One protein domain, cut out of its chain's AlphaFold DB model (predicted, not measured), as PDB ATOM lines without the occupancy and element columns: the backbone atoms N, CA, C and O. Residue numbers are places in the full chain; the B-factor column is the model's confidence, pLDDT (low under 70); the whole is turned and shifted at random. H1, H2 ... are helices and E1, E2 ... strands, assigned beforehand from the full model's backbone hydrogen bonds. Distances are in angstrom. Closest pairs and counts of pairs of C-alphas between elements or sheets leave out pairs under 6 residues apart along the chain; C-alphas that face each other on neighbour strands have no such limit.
ATOM      1  N   LEU A 110      11.428  -5.056  -5.999       45.69
ATOM      2  CA  LEU A 110      11.916  -5.350  -7.358       45.69
ATOM      3  C   LEU A 110      11.113  -6.443  -8.092       45.69
ATOM      4  O   LEU A 110      11.436  -6.778  -9.225       45.69
ATOM      5  N   SER A 111      10.081  -7.011  -7.463       47.78
ATOM      6  CA  SER A 111       9.081  -7.876  -8.092       47.78
ATOM      7  C   SER A 111       8.080  -7.119  -8.975       47.78
ATOM      8  O   SER A 111       7.336  -7.763  -9.708       47.78
ATOM      9  N   SER A 112       8.036  -5.783  -8.897       55.72
ATOM     10  CA  SER A 112       7.048  -4.944  -9.596       55.72
ATOM     11  C   SER A 112       7.606  -4.107 -10.753       55.72
ATOM     12  O   SER A 112       6.820  -3.554 -11.516       55.72
ATOM     13  N   LEU A 113       8.934  -4.022 -10.917       63.84
ATOM     14  CA  LEU A 113       9.529  -3.293 -12.040       63.84
ATOM     15  C   LEU A 113       9.521  -4.131 -13.319       63.84
ATOM     16  O   LEU A 113       9.906  -5.305 -13.273       63.84
ATOM     17  N   PRO A 114       9.221  -3.525 -14.480       72.56
ATOM     18  CA  PRO A 114       9.457  -4.181 -15.750       72.56
ATOM     19  C   PRO A 114      10.953  -4.498 -15.931       72.56
ATOM     20  O   PRO A 114      11.794  -3.647 -15.617       72.56
ATOM     21  N   PRO A 115      11.321  -5.670 -16.486       71.19
ATOM     22  CA  PRO A 115      12.716  -6.105 -16.627       71.19
ATOM     23  C   PRO A 115      13.651  -5.086 -17.296       71.19
ATOM     24  O   PRO A 115      14.833  -5.004 -16.958       71.19
ATOM     25  N   MET A 116      13.127  -4.269 -18.216       77.00
ATOM     26  CA  MET A 116      13.899  -3.237 -18.910       77.00
ATOM     27  C   MET A 116      14.415  -2.132 -17.970       77.00
ATOM     28  O   MET A 116      15.553  -1.687 -18.119       77.00
ATOM     29  N   HIS A 117      13.639  -1.758 -16.945       72.00
ATOM     30  CA  HIS A 117      14.022  -0.755 -15.935       72.00
ATOM     31  C   HIS A 117      15.138  -1.232 -15.006       72.00
ATOM     32  O   HIS A 117      15.680  -0.444 -14.238       72.00
ATOM     33  N   VAL A 118      15.489  -2.515 -15.075       68.69
ATOM     34  CA  VAL A 118      16.601  -3.112 -14.336       68.69
ATOM     35  C   VAL A 118      17.781  -3.362 -15.270       68.69
ATOM     36  O   VAL A 118      18.916  -3.021 -14.943       68.69
ATOM     37  N   ALA A 119      17.529  -3.927 -16.452       70.44
ATOM     38  CA  ALA A 119      18.578  -4.258 -17.407       70.44
ATOM     39  C   ALA A 119      19.355  -3.017 -17.878       70.44
ATOM     40  O   ALA A 119      20.587  -3.050 -17.933       70.44
ATOM     41  N   ALA A 120      18.647  -1.928 -18.187       72.88
ATOM     42  CA  ALA A 120      19.244  -0.723 -18.750       72.88
ATOM     43  C   ALA A 120      20.164   0.036 -17.771       72.88
ATOM     44  O   ALA A 120      21.326   0.252 -18.123       72.88
ATOM     45  N   PRO A 121      19.746   0.370 -16.533       62.31
ATOM     46  CA  PRO A 121      20.610   1.085 -15.584       62.31
ATOM     47  C   PRO A 121      21.831   0.273 -15.143       62.31
ATOM     48  O   PRO A 121      22.872   0.840 -14.823       62.31
ATOM     49  N   LEU A 122      21.723  -1.060 -15.147       64.88
ATOM     50  CA  LEU A 122      22.831  -1.963 -14.823       64.88
ATOM     51  C   LEU A 122      23.752  -2.247 -16.015       64.88
ATOM     52  O   LEU A 122      24.748  -2.953 -15.861       64.88
ATOM     53  N   GLY A 123      23.436  -1.731 -17.207       64.25
ATOM     54  CA  GLY A 123      24.258  -1.931 -18.396       64.25
ATOM     55  C   GLY A 123      24.239  -3.355 -18.959       64.25
ATOM     56  O   GLY A 123      25.151  -3.727 -19.700       64.25
ATOM     57  N   LEU A 124      23.218  -4.154 -18.631       70.00
ATOM     58  CA  LEU A 124      23.078  -5.563 -19.018       70.00
ATOM     59  C   LEU A 124      22.612  -5.701 -20.473       70.00
ATOM     60  O   LEU A 124      21.492  -6.129 -20.755       70.00
ATOM     61  N   CYS A 125      23.482  -5.318 -21.409       72.94
ATOM     62  CA  CYS A 125      23.158  -5.153 -22.830       72.94
ATOM     63  C   CYS A 125      22.604  -6.431 -23.465       72.94
ATOM     64  O   CYS A 125      21.624  -6.369 -24.197       72.94
ATOM     65  N   GLY A 126      23.169  -7.599 -23.142       69.00
ATOM     66  CA  GLY A 126      22.674  -8.867 -23.681       69.00
ATOM     67  C   GLY A 126      21.261  -9.218 -23.199       69.00
ATOM     68  O   GLY A 126      20.467  -9.791 -23.942       69.00
ATOM     69  N   TRP A 127      20.921  -8.856 -21.958       70.81
ATOM     70  CA  TRP A 127      19.571  -9.063 -21.433       70.81
ATOM     71  C   TRP A 127      18.581  -8.064 -22.029       70.81
ATOM     72  O   TRP A 127      17.527  -8.480 -22.509       70.81
ATOM     73  N   ALA A 128      18.943  -6.780 -22.079       76.44
ATOM     74  CA  ALA A 128      18.142  -5.752 -22.738       76.44
ATOM     75  C   ALA A 128      17.890  -6.097 -24.217       76.44
ATOM     76  O   ALA A 128      16.758  -6.012 -24.688       76.44
ATOM     77  N   GLU A 129      18.904  -6.588 -24.935       80.75
ATOM     78  CA  GLU A 129      18.775  -6.985 -26.339       80.75
ATOM     79  C   GLU A 129      17.784  -8.140 -26.497       80.75
ATOM     80  O   GLU A 129      16.936  -8.117 -27.392       80.75
ATOM     81  N   HIS A 130      17.852  -9.136 -25.611       75.81
ATOM     82  CA  HIS A 130      16.897 -10.235 -25.602       75.81
ATOM     83  C   HIS A 130      15.465  -9.741 -25.338       75.81
ATOM     84  O   HIS A 130      14.542 -10.123 -26.060       75.81
ATOM     85  N   LEU A 131      15.273  -8.868 -24.345       77.50
ATOM     86  CA  LEU A 131      13.965  -8.295 -24.016       77.50
ATOM     87  C   LEU A 131      13.363  -7.540 -25.215       77.50
ATOM     88  O   LEU A 131      12.224  -7.806 -25.597       77.50
ATOM     89  N   LEU A 132      14.145  -6.682 -25.870       83.31
ATOM     90  CA  LEU A 132      13.693  -5.897 -27.025       83.31
ATOM     91  C   LEU A 132      13.415  -6.788 -28.244       83.31
ATOM     92  O   LEU A 132      12.322  -6.769 -28.807       83.31
ATOM     93  N   LYS A 133      14.379  -7.631 -28.639       81.12
ATOM     94  CA  LYS A 133      14.308  -8.378 -29.908       81.12
ATOM     95  C   LYS A 133      13.454  -9.641 -29.843       81.12
ATOM     96  O   LYS A 133      12.898 -10.047 -30.862       81.12
ATOM     97  N   LYS A 134      13.399 -10.324 -28.694       74.50
ATOM     98  CA  LYS A 134      12.716 -11.628 -28.560       74.50
ATOM     99  C   LYS A 134      11.375 -11.529 -27.856       74.50
ATOM    100  O   LYS A 134      10.458 -12.259 -28.227       74.50
ATOM    101  N   ARG A 135      11.259 -10.655 -26.856       68.56
ATOM    102  CA  ARG A 135      10.021 -10.468 -26.086       68.56
ATOM    103  C   ARG A 135       9.192  -9.277 -26.564       68.56
ATOM    104  O   ARG A 135       8.069  -9.147 -26.099       68.56
ATOM    105  N   GLN A 136       9.703  -8.483 -27.513       80.94
ATOM    106  CA  GLN A 136       9.050  -7.256 -27.990       80.94
ATOM    107  C   GLN A 136       8.710  -6.325 -26.817       80.94
ATOM    108  O   GLN A 136       7.642  -5.720 -26.794       80.94
ATOM    109  N   ALA A 137       9.600  -6.272 -25.818       82.12
ATOM    110  CA  ALA A 137       9.444  -5.363 -24.694       82.12
ATOM    111  C   ALA A 137       9.377  -3.924 -25.215       82.12
ATOM    112  O   ALA A 137      10.149  -3.557 -26.104       82.12
ATOM    113  N   ASP A 138       8.466  -3.130 -24.659       85.31
ATOM    114  CA  ASP A 138       8.384  -1.711 -24.974       85.31
ATOM    115  C   ASP A 138       9.559  -0.991 -24.288       85.31
ATOM    116  O   ASP A 138       9.642  -0.995 -23.056       85.31
ATOM    117  N   PRO A 139      10.504  -0.394 -25.041       85.44
ATOM    118  CA  PRO A 139      11.597   0.367 -24.446       85.44
ATOM    119  C   PRO A 139      11.114   1.616 -23.705       85.44
ATOM    120  O   PRO A 139      11.910   2.191 -22.977       85.44
ATOM    121  N   ASN A 140       9.854   2.023 -23.874       85.38
ATOM    122  CA  ASN A 140       9.231   3.181 -23.230       85.38
ATOM    123  C   ASN A 140       8.164   2.777 -22.208       85.38
ATOM    124  O   ASN A 140       7.373   3.619 -21.776       85.38
ATOM    125  N   GLU A 141       8.119   1.492 -21.830       84.38
ATOM    126  CA  GLU A 141       7.186   1.003 -20.820       84.38
ATOM    127  C   GLU A 141       7.285   1.899 -19.585       84.38
ATOM    128  O   GLU A 141       8.373   2.135 -19.076       84.38
ATOM    129  N   SER A 142       6.170   2.464 -19.133       81.31
ATOM    130  CA  SER A 142       6.208   3.395 -18.009       81.31
ATOM    131  C   SER A 142       6.145   2.654 -16.683       81.31
ATOM    132  O   SER A 142       5.430   1.660 -16.546       81.31
ATOM    133  N   VAL A 143       6.838   3.176 -15.677       72.88
ATOM    134  CA  VAL A 143       6.716   2.723 -14.293       72.88
ATOM    135  C   VAL A 143       6.275   3.879 -13.402       72.88
ATOM    136  O   VAL A 143       6.818   4.979 -13.477       72.88
ATOM    137  N   GLU A 144       5.286   3.636 -12.543       69.50
ATOM    138  CA  GLU A 144       4.929   4.563 -11.470       69.50
ATOM    139  C   GLU A 144       5.637   4.151 -10.177       69.50
ATOM    140  O   GLU A 144       5.449   3.044  -9.669       69.50
ATOM    141  N   LEU A 145       6.439   5.057  -9.624       56.31
ATOM    142  CA  LEU A 145       7.093   4.900  -8.329       56.31
ATOM    143  C   LEU A 145       6.883   6.182  -7.529       56.31
ATOM    144  O   LEU A 145       7.139   7.272  -8.024       56.31
ATOM    145  N   PHE A 146       6.410   6.066  -6.288       55.84
ATOM    146  CA  PHE A 146       6.176   7.222  -5.404       55.84
ATOM    147  C   PHE A 146       5.278   8.313  -5.999       55.84
ATOM    148  O   PHE A 146       5.493   9.496  -5.739       55.84
ATOM    149  N   HIS A 147       4.267   7.924  -6.781       58.31
ATOM    150  CA  HIS A 147       3.385   8.849  -7.503       58.31
ATOM    151  C   HIS A 147       4.092   9.685  -8.585       58.31
ATOM    152  O   HIS A 147       3.554  10.692  -9.045       58.31
ATOM    153  N   ILE A 148       5.290   9.264  -8.999       55.31
ATOM    154  CA  ILE A 148       6.030   9.800 -10.138       55.31
ATOM    155  C   ILE A 148       5.988   8.750 -11.243       55.31
ATOM    156  O   ILE A 148       6.299   7.581 -11.013       55.31
ATOM    157  N   VAL A 149       5.589   9.169 -12.440       67.06
ATOM    158  CA  VAL A 149       5.589   8.321 -13.633       67.06
ATOM    159  C   VAL A 149       6.899   8.542 -14.378       67.06
ATOM    160  O   VAL A 149       7.209   9.668 -14.763       67.06
ATOM    161  N   PHE A 150       7.651   7.466 -14.580       68.00
ATOM    162  CA  PHE A 150       8.851   7.430 -15.408       68.00
ATOM    163  C   PHE A 150       8.516   6.698 -16.707       68.00
ATOM    164  O   PHE A 150       8.131   5.532 -16.655       68.00
ATOM    165  N   GLU A 151       8.648   7.351 -17.862       71.50
ATOM    166  CA  GLU A 151       8.294   6.752 -19.160       71.50
ATOM    167  C   GLU A 151       9.504   5.996 -19.752       71.50
ATOM    168  O   GLU A 151      10.204   6.441 -20.655       71.50
ATOM    169  N   GLY A 152       9.818   4.833 -19.182       73.56
ATOM    170  CA  GLY A 152      10.922   3.990 -19.634       73.56
ATOM    171  C   GLY A 152      12.245   4.181 -18.877       73.56
ATOM    172  O   GLY A 152      12.415   5.077 -18.039       73.56
ATOM    173  N   PRO A 153      13.246   3.332 -19.177       65.88
ATOM    174  CA  PRO A 153      14.524   3.288 -18.476       65.88
ATOM    175  C   PRO A 153      15.374   4.543 -18.706       65.88
ATOM    176  O   PRO A 153      16.204   4.872 -17.856       65.88
ATOM    177  N   MET A 154      15.176   5.245 -19.831       68.81
ATOM    178  CA  MET A 154      15.871   6.498 -20.132       68.81
ATOM    179  C   MET A 154      15.436   7.635 -19.206       68.81
ATOM    180  O   MET A 154      16.282   8.439 -18.828       68.81
ATOM    181  N   ALA A 155      14.174   7.666 -18.774       62.03
ATOM    182  CA  ALA A 155      13.698   8.618 -17.771       62.03
ATOM    183  C   ALA A 155      14.014   8.190 -16.338       62.03
ATOM    184  O   ALA A 155      14.189   9.033 -15.464       62.03
ATOM    185  N   MET A 165      27.596   3.435 -23.577       77.31
ATOM    186  CA  MET A 165      27.393   3.602 -25.024       77.31
ATOM    187  C   MET A 165      26.708   2.401 -25.705       77.31
ATOM    188  O   MET A 165      25.787   2.631 -26.488       77.31
ATOM    189  N   PRO A 166      27.084   1.133 -25.432       79.62
ATOM    190  CA  PRO A 166      26.348  -0.021 -25.952       79.62
ATOM    191  C   PRO A 166      24.865  -0.050 -25.555       79.62
ATOM    192  O   PRO A 166      24.021  -0.301 -26.412       79.62
ATOM    193  N   MET A 167      24.537   0.236 -24.290       79.50
ATOM    194  CA  MET A 167      23.148   0.284 -23.821       79.50
ATOM    195  C   MET A 167      22.380   1.457 -24.438       79.50
ATOM    196  O   MET A 167      21.256   1.278 -24.899       79.50
ATOM    197  N   LEU A 168      22.995   2.642 -24.484       80.38
ATOM    198  CA  LEU A 168      22.418   3.835 -25.096       80.38
ATOM    199  C   LEU A 168      22.080   3.582 -26.572       80.38
ATOM    200  O   LEU A 168      20.951   3.823 -26.987       80.38
ATOM    201  N   ARG A 169      23.022   3.021 -27.347       87.19
ATOM    202  CA  ARG A 169      22.781   2.612 -28.744       87.19
ATOM    203  C   ARG A 169      21.634   1.623 -28.839       87.19
ATOM    204  O   ARG A 169      20.716   1.842 -29.618       87.19
ATOM    205  N   LEU A 170      21.662   0.570 -28.026       86.62
ATOM    206  CA  LEU A 170      20.643  -0.469 -28.051       86.62
ATOM    207  C   LEU A 170      19.238   0.100 -27.807       86.62
ATOM    208  O   LEU A 170      18.314  -0.242 -28.541       86.62
ATOM    209  N   LEU A 171      19.065   0.964 -26.809       87.50
ATOM    210  CA  LEU A 171      17.775   1.585 -26.509       87.50
ATOM    211  C   LEU A 171      17.313   2.498 -27.652       87.50
ATOM    212  O   LEU A 171      16.197   2.339 -28.148       87.50
ATOM    213  N   LEU A 172      18.183   3.390 -28.131       87.94
ATOM    214  CA  LEU A 172      17.852   4.348 -29.191       87.94
ATOM    215  C   LEU A 172      17.569   3.673 -30.545       87.94
ATOM    216  O   LEU A 172      16.621   4.042 -31.238       87.94
ATOM    217  N   GLU A 173      18.319   2.629 -30.906       90.88
ATOM    218  CA  GLU A 173      18.063   1.802 -32.097       90.88
ATOM    219  C   GLU A 173      16.716   1.072 -32.022       90.88
ATOM    220  O   GLU A 173      16.094   0.800 -33.052       90.88
ATOM    221  N   ASN A 174      16.239   0.779 -30.810       90.88
ATOM    222  CA  ASN A 174      14.934   0.167 -30.578       90.88
ATOM    223  C   ASN A 174      13.824   1.194 -30.317       90.88
ATOM    224  O   ASN A 174      12.723   0.789 -29.960       90.88
ATOM    225  N   LYS A 175      14.052   2.487 -30.600       89.88
ATOM    226  CA  LYS A 175      13.070   3.580 -30.460       89.88
ATOM    227  C   LYS A 175      12.683   3.893 -29.011       89.88
ATOM    228  O   LYS A 175      11.542   4.282 -28.753       89.88
TER     229      LYS A 175
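This is residues 110 to 155 and 165 to 175 of the 384 residues of the protein "Ankyrin_rpt-contain_dom domain-containing protein" of Pestalotiopsis fici (strain W106-1 / CGMCC3.15140) (UniProt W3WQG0). Two helices, H2 and H3, sit side by side at one end of the model, and a small two-stranded hairpin, E1 and E2, makes the other end. The short helix H1 lies between them, near the middle, and touches H2. The printed part has 57 residues, with three named helices and two named strands in the order H1, H2, E1, E2, H3; the sheet, E1 - E2, is antiparallel and the class is mixed, helices and strands. The whole is compact, with a radius of gyration of the C-alphas of 10.8 A, and elongated, spanning 30 by 20 by 19 A.

Look first at E1, residues 142 to 145, and E2, residues 148 to 151, antiparallel neighbours in a hairpin at 159 degrees. Here N 143 and O 150 are 2.9 A apart and N 150 and O 143 2.8 A, both within hydrogen-bond range. H1, residues 116 to 119, is only just apart from E1, 8.3 A at the closest. H1 touches H2, residues 125 to 135; their closest C-alphas, those of Ala 119 and Ala 128, are 5.6 A apart. H2 touches H3, residues 165 to 173, closest at the C-alphas of Cys 125 and Met 167, 5.5 A. They run the same way at a shallow tilt of 18 degrees. E1 and H3 are apart. In H2 and H3 every O i to N i+4 pair is within hydrogen-bond range; H1 is too short for such a pair.

Find C-alpha 142 at (6.208, 3.395, -18.009), where E1 begins; E1 and E2 each run 9.8 A. H1 begins at C-alpha 116, (13.899, -3.237, -18.910), and spans 5.0 A. H2 runs 14.5 A; H3 runs 11.8 A to C-alpha 173 at (18.063, 1.802, -32.097).

The two C-alphas farthest apart, those of Lys 134 and His 147, are 30.8 A apart. Residues 156 to 164 are not printed; C-alphas 155 and 165 stand 16.3 A apart across this cut, on the link from E2 to H3. Of the links printed whole, none is long. The mean pLDDT of the printed part is 73.3, and 20 residues are under 70, among them 110 to 113 and 144 to 150.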